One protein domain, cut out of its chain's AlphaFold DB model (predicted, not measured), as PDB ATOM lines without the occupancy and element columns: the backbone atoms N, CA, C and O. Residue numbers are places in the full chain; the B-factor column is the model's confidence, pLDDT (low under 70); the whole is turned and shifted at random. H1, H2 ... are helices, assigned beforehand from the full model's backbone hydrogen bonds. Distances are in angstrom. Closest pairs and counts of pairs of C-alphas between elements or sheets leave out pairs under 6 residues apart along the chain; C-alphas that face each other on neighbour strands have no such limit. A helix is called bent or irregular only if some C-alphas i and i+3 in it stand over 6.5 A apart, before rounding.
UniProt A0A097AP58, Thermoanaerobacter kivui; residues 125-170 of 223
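AT A GLANCE: This is residues 125 to 170 of the 223 residues of a protein of Thermoanaerobacter kivui (UniProt A0A097AP58). This is a small body of four short helices in two pairs: H2, the longest, and H3 cross at a steep angle and pack on each other, while H1 and the very short H4 pack on each other towards the other end of the longest axis. The two pairs are joined side to side by a few close approaches, with H1 near both H2 and H3, and H4 near H3. The printed part has 46 residues, with four named helices in the order H1, H2, H3, H4 and no named strand; the class is all helix. The whole is compact, with a radius of gyration of the C-alphas of 9.5 A, and the C-alphas span 28 by 19 by 18 A along their three main axes.

IN THESE COORDINATES: Find C-alpha 136 at (-114.865, -27.741, -4.488); from there H2, residues 136 to 146, runs 15.4 A to C-alpha 146 at (-105.208, -25.586, -16.271). Further along, H3 takes residues 151 to 160 and measures 14.4 A from first to last C-alpha. Go back to C-alpha 125 at (-119.371, -22.181, -11.611), where H1, residues 125 to 131, begins; it is 10.0 A long. H4, residues 165 to 168, is 5.7 A long and ends at C-alpha 168 at (-125.608, -28.036, -7.367). None of the four helices is bent or irregular.

HOW THE PARTS SIT: Start at H2, which touches H3; their closest C-alphas are those of Val 139 and Ala 157, 5.3 A apart. The two run opposite ways at a steep tilt of 60 degrees. H1 is close to H2 but not clearly touching it, with the C-alphas of Ile 129 and Ile 136 closest at 6.8 A. These two run opposite ways at a shallow tilt of 20 degrees. H1 is also close to H3 but not clearly touching it, the C-alphas of Tyr 125 and Trp 154 being closest at 7.1 A; they run the same way at a steep tilt of 50 degrees. Look next at Ile 128 and Tyr 168, whose C-alphas, 5.4 A apart, are the closest of H1 and H4, which touch. H4 is close to H3 but not clearly touching it, with the C-alphas of Leu 158 and Tyr 165 closest at 6.8 A. H2 and H4 are apart. In H1, H2 and H3 every O i to N i+4 pair is within hydrogen-bond range; H4 is too short for such a pair, and its one O i to N i+3 pair is within range.

THE WHOLE: Look at Gly 147 and Ser 170 for the two C-alphas farthest apart, 28.7 A. The printed part runs from 125 to 170 and has no cut. The links H1 to H2, H2 to H3 and H3 to H4 are tight, with 4 residues in each, and no link is long. The mean pLDDT of the printed part is 94.2, and no printed residue of this model is under 70.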
ATOM      1  N   TYR A 125    -120.104 -21.958 -12.855       95.56
ATOM      2  CA  TYR A 125    -119.371 -22.181 -11.611       95.56
ATOM      3  C   TYR A 125    -120.008 -21.489 -10.405       95.56
ATOM      4  O   TYR A 125    -119.821 -21.940  -9.277       95.56
ATOM      5  N   GLN A 126    -120.770 -20.405 -10.588       94.31
ATOM      6  CA  GLN A 126    -121.299 -19.642  -9.459       94.31
ATOM      7  C   GLN A 126    -122.281 -20.462  -8.605       94.31
ATOM      8  O   GLN A 126    -122.113 -20.442  -7.383       94.31
ATOM      9  N   PRO A 127    -123.260 -21.209  -9.161       93.62
ATOM     10  CA  PRO A 127    -124.078 -22.135  -8.372       93.62
ATOM     11  C   PRO A 127    -123.248 -23.198  -7.643       93.62
ATOM     12  O   PRO A 127    -123.531 -23.498  -6.486       93.62
ATOM     13  N   ILE A 128    -122.200 -23.716  -8.294       94.38
ATOM     14  CA  ILE A 128    -121.321 -24.763  -7.759       94.38
ATOM     15  C   ILE A 128    -120.548 -24.246  -6.547       94.38
ATOM     16  O   ILE A 128    -120.635 -24.835  -5.477       94.38
ATOM     17  N   ILE A 129    -119.859 -23.110  -6.670       92.81
ATOM     18  CA  ILE A 129    -119.092 -22.516  -5.564       92.81
ATOM     19  C   ILE A 129    -120.024 -22.052  -4.438       92.81
ATOM     20  O   ILE A 129    -119.692 -22.190  -3.267       92.81
ATOM     21  N   SER A 130    -121.206 -21.520  -4.770       90.44
ATOM     22  CA  SER A 130    -122.138 -21.013  -3.749       90.44
ATOM     23  C   SER A 130    -122.761 -22.132  -2.906       90.44
ATOM     24  O   SER A 130    -123.261 -21.859  -1.820       90.44
ATOM     25  N   ARG A 131    -122.767 -23.373  -3.406       89.31
ATOM     26  CA  ARG A 131    -123.419 -24.527  -2.767       89.31
ATOM     27  C   ARG A 131    -122.471 -25.645  -2.380       89.31
ATOM     28  O   ARG A 131    -122.894 -26.553  -1.675       89.31
ATOM     29  N   GLY A 132    -121.252 -25.622  -2.896       89.56
ATOM     30  CA  GLY A 132    -120.239 -26.633  -2.665       89.56
ATOM     31  C   GLY A 132    -119.510 -26.437  -1.351       89.56
ATOM     32  O   GLY A 132    -119.404 -25.326  -0.832       89.56
ATOM     33  N   GLY A 133    -119.041 -27.548  -0.799       88.56
ATOM     34  CA  GLY A 133    -118.232 -27.562   0.404       88.56
ATOM     35  C   GLY A 133    -116.746 -27.545   0.072       88.56
ATOM     36  O   GLY A 133    -116.316 -27.116  -1.003       88.56
ATOM     37  N   VAL A 134    -115.955 -28.056   1.014       89.19
ATOM     38  CA  VAL A 134    -114.499 -28.179   0.874       89.19
ATOM     39  C   VAL A 134    -114.099 -28.994  -0.358       89.19
ATOM     40  O   VAL A 134    -113.056 -28.736  -0.936       89.19
ATOM     41  N   GLU A 135    -114.942 -29.913  -0.830       91.62
ATOM     42  CA  GLU A 135    -114.682 -30.710  -2.030       91.62
ATOM     43  C   GLU A 135    -114.502 -29.869  -3.304       91.62
ATOM     44  O   GLU A 135    -113.844 -30.306  -4.245       91.62
ATOM     45  N   ILE A 136    -115.046 -28.648  -3.348       95.12
ATOM     46  CA  ILE A 136    -114.865 -27.741  -4.488       95.12
ATOM     47  C   ILE A 136    -113.480 -27.078  -4.483       95.12
ATOM     48  O   ILE A 136    -113.059 -26.568  -5.521       95.12
ATOM     49  N   SER A 137    -112.722 -27.119  -3.380       94.56
ATOM     50  CA  SER A 137    -111.375 -26.531  -3.345       94.56
ATOM     51  C   SER A 137    -110.445 -27.183  -4.368       94.56
ATOM     52  O   SER A 137    -109.728 -26.479  -5.074       94.56
ATOM     53  N   GLU A 138    -110.506 -28.511  -4.491       95.81
ATOM     54  CA  GLU A 138    -109.707 -29.267  -5.459       95.81
ATOM     55  C   GLU A 138    -110.105 -28.923  -6.903       95.81
ATOM     56  O   GLU A 138    -109.253 -28.785  -7.776       95.81
ATOM     57  N   VAL A 139    -111.399 -28.705  -7.152       97.31
ATOM     58  CA  VAL A 139    -111.906 -28.283  -8.465       97.31
ATOM     59  C   VAL A 139    -111.359 -26.904  -8.835       97.31
ATOM     60  O   VAL A 139    -110.873 -26.720  -9.949       97.31
ATOM     61  N   ILE A 140    -111.404 -25.943  -7.904       96.62
ATOM     62  CA  ILE A 140    -110.875 -24.587  -8.115       96.62
ATOM     63  C   ILE A 140    -109.373 -24.640  -8.409       96.62
ATOM     64  O   ILE A 140    -108.910 -23.995  -9.349       96.62
ATOM     65  N   GLU A 141    -108.620 -25.426  -7.637       96.56
ATOM     66  CA  GLU A 141    -107.187 -25.619  -7.851       96.56
ATOM     67  C   GLU A 141    -106.904 -26.210  -9.237       96.56
ATOM     68  O   GLU A 141    -106.067 -25.686  -9.970       96.56
ATOM     69  N   ARG A 142    -107.649 -27.240  -9.654       96.38
ATOM     70  CA  ARG A 142    -107.517 -27.841 -10.990       96.38
ATOM     71  C   ARG A 142    -107.797 -26.838 -12.104       96.38
ATOM     72  O   ARG A 142    -107.007 -26.754 -13.041       96.38
ATOM     73  N   VAL A 143    -108.879 -26.062 -12.006       97.06
ATOM     74  CA  VAL A 143    -109.207 -25.015 -12.994       97.06
ATOM     75  C   VAL A 143    -108.090 -23.973 -13.065       97.06
ATOM     76  O   VAL A 143    -107.662 -23.602 -14.157       97.06
ATOM     77  N   TYR A 144    -107.560 -23.551 -11.913       95.75
ATOM     78  CA  TYR A 144    -106.436 -22.619 -11.853       95.75
ATOM     79  C   TYR A 144    -105.176 -23.187 -12.523       95.75
ATOM     80  O   TYR A 144    -104.564 -22.515 -13.352       95.75
ATOM     81  N   MET A 145    -104.817 -24.440 -12.229       95.19
ATOM     82  CA  MET A 145    -103.632 -25.103 -12.788       95.19
ATOM     83  C   MET A 145    -103.744 -25.370 -14.296       95.19
ATOM     84  O   MET A 145    -102.725 -25.428 -14.981       95.19
ATOM     85  N   GLN A 146    -104.962 -25.500 -14.828       93.25
ATOM     86  CA  GLN A 146    -105.208 -25.586 -16.271       93.25
ATOM     87  C   GLN A 146    -104.982 -24.248 -16.994       93.25
ATOM     88  O   GLN A 146    -104.738 -24.250 -18.198       93.25
ATOM     89  N   GLY A 147    -105.055 -23.114 -16.287       93.75
ATOM     90  CA  GLY A 147    -104.841 -21.780 -16.858       93.75
ATOM     91  C   GLY A 147    -106.009 -21.236 -17.692       93.75
ATOM     92  O   GLY A 147    -105.862 -20.200 -18.336       93.75
ATOM     93  N   GLU A 148    -107.170 -21.898 -17.671       92.50
ATOM     94  CA  GLU A 148    -108.363 -21.518 -18.437       92.50
ATOM     95  C   GLU A 148    -109.603 -21.462 -17.535       92.50
ATOM     96  O   GLU A 148    -109.891 -22.403 -16.796       92.50
ATOM     97  N   ASN A 149    -110.391 -20.388 -17.636       92.06
ATOM     98  CA  ASN A 149    -111.684 -20.255 -16.957       92.06
ATOM     99  C   ASN A 149    -112.814 -20.348 -17.992       92.06
ATOM    100  O   ASN A 149    -113.297 -19.326 -18.472       92.06
ATOM    101  N   THR A 150    -113.189 -21.570 -18.379       94.12
ATOM    102  CA  THR A 150    -114.217 -21.873 -19.390       94.12
ATOM    103  C   THR A 150    -115.211 -22.899 -18.851       94.12
ATOM    104  O   THR A 150    -114.951 -23.570 -17.854       94.12
ATOM    105  N   PHE A 151    -116.367 -23.052 -19.499       93.25
ATOM    106  CA  PHE A 151    -117.322 -24.096 -19.116       93.25
ATOM    107  C   PHE A 151    -116.668 -25.489 -19.153       93.25
ATOM    108  O   PHE A 151    -116.844 -26.306 -18.248       93.25
ATOM    109  N   GLU A 152    -115.854 -25.732 -20.178       95.12
ATOM    110  CA  GLU A 152    -115.144 -26.980 -20.417       95.12
ATOM    111  C   GLU A 152    -114.072 -27.248 -19.358       95.12
ATOM    112  O   GLU A 152    -113.957 -28.391 -18.910       95.12
ATOM    113  N   SER A 153    -113.312 -26.230 -18.932       96.25
ATOM    114  CA  SER A 153    -112.274 -26.406 -17.908       96.25
ATOM    115  C   SER A 153    -112.881 -26.768 -16.551       96.25
ATOM    116  O   SER A 153    -112.442 -27.725 -15.910       96.25
ATOM    117  N   TRP A 154    -113.966 -26.090 -16.158       97.38
ATOM    118  CA  TRP A 154    -114.720 -26.417 -14.946       97.38
ATOM    119  C   TRP A 154    -115.335 -27.812 -15.006       97.38
ATOM    120  O   TRP A 154    -115.201 -28.586 -14.059       97.38
ATOM    121  N   LYS A 155    -115.993 -28.157 -16.118       95.94
ATOM    122  CA  LYS A 155    -116.619 -29.472 -16.290       95.94
ATOM    123  C   LYS A 155    -115.587 -30.598 -16.201       95.94
ATOM    124  O   LYS A 155    -115.820 -31.560 -15.477       95.94
ATOM    125  N   ARG A 156    -114.438 -30.444 -16.864       96.50
ATOM    126  CA  ARG A 156    -113.318 -31.393 -16.786       96.50
ATOM    127  C   ARG A 156    -112.811 -31.549 -15.353       96.50
ATOM    128  O   ARG A 156    -112.658 -32.671 -14.887       96.50
ATOM    129  N   ALA A 157    -112.592 -30.443 -14.639       97.56
ATOM    130  CA  ALA A 157    -112.124 -30.482 -13.253       97.56
ATOM    131  C   ALA A 157    -113.117 -31.201 -12.320       97.56
ATOM    132  O   ALA A 157    -112.708 -31.989 -11.473       97.56
ATOM    133  N   LEU A 158    -114.422 -30.983 -12.505       97.44
ATOM    134  CA  LEU A 158    -115.473 -31.681 -11.757       97.44
ATOM    135  C   LEU A 158    -115.491 -33.185 -12.059       97.44
ATOM    136  O   LEU A 158    -115.596 -33.987 -11.132       97.44
ATOM    137  N   GLU A 159    -115.354 -33.569 -13.331       96.00
ATOM    138  CA  GLU A 159    -115.282 -34.971 -13.764       96.00
ATOM    139  C   GLU A 159    -114.052 -35.684 -13.179       96.00
ATOM    140  O   GLU A 159    -114.182 -36.783 -12.639       96.00
ATOM    141  N   GLU A 160    -112.877 -35.048 -13.212       96.06
ATOM    142  CA  GLU A 160    -111.637 -35.581 -12.627       96.06
ATOM    143  C   GLU A 160    -111.706 -35.734 -11.103       96.06
ATOM    144  O   GLU A 160    -111.132 -36.675 -10.554       96.06
ATOM    145  N   SER A 161    -112.425 -34.840 -10.420       96.06
ATOM    146  CA  SER A 161    -112.694 -34.936  -8.980       96.06
ATOM    147  C   SER A 161    -113.859 -35.879  -8.640       96.06
ATOM    148  O   SER A 161    -114.202 -36.028  -7.468       96.06
ATOM    149  N   GLY A 162    -114.491 -36.524  -9.630       96.12
ATOM    150  CA  GLY A 162    -115.608 -37.450  -9.413       96.12
ATOM    151  C   GLY A 162    -116.883 -36.780  -8.886       96.12
ATOM    152  O   GLY A 162    -117.684 -37.416  -8.200       96.12
ATOM    153  N   ILE A 163    -117.075 -35.489  -9.173       95.88
ATOM    154  CA  ILE A 163    -118.189 -34.682  -8.671       95.88
ATOM    155  C   ILE A 163    -119.256 -34.530  -9.758       95.88
ATOM    156  O   ILE A 163    -119.040 -33.882 -10.782       95.88
ATOM    157  N   ASP A 164    -120.461 -35.043  -9.499       94.56
ATOM    158  CA  ASP A 164    -121.627 -34.717 -10.323       94.56
ATOM    159  C   ASP A 164    -122.089 -33.284 -10.034       94.56
ATOM    160  O   ASP A 164    -122.650 -32.992  -8.975       94.56
ATOM    161  N   TYR A 165    -121.860 -32.380 -10.987       93.81
ATOM    162  CA  TYR A 165    -122.221 -30.973 -10.843       93.81
ATOM    163  C   TYR A 165    -123.732 -30.739 -10.823       93.81
ATOM    164  O   TYR A 165    -124.177 -29.730 -10.275       93.81
ATOM    165  N   LYS A 166    -124.540 -31.653 -11.383       93.25
ATOM    166  CA  LYS A 166    -125.997 -31.473 -11.491       93.25
ATOM    167  C   LYS A 166    -126.649 -31.314 -10.122       93.25
ATOM    168  O   LYS A 166    -127.617 -30.567  -9.993       93.25
ATOM    169  N   LYS A 167    -126.072 -31.922  -9.080       91.19
ATOM    170  CA  LYS A 167    -126.545 -31.773  -7.697       91.19
ATOM    171  C   LYS A 167    -126.556 -30.313  -7.221       91.19
ATOM    172  O   LYS A 167    -127.413 -29.953  -6.423       91.19
ATOM    173  N   TYR A 168    -125.663 -29.458  -7.734       92.06
ATOM    174  CA  TYR A 168    -125.608 -28.036  -7.367       92.06
ATOM    175  C   TYR A 168    -126.672 -27.187  -8.071       92.06
ATOM    176  O   TYR A 168    -126.900 -26.050  -7.670       92.06
ATOM    177  N   PHE A 169    -127.365 -27.732  -9.071       93.50
ATOM    178  CA  PHE A 169    -128.486 -27.082  -9.756       93.50
ATOM    179  C   PHE A 169    -129.847 -27.576  -9.231       93.50
ATOM    180  O   PHE A 169    -130.863 -26.898  -9.366       93.50
ATOM    181  N   SER A 170    -129.868 -28.715  -8.539       90.38
ATOM    182  CA  SER A 170    -131.064 -29.279  -7.905       90.38
ATOM    183  C   SER A 170    -131.467 -28.558  -6.610       90.38
ATOM    184  O   SER A 170    -130.673 -27.848  -5.989       90.38
TER     185      SER A 170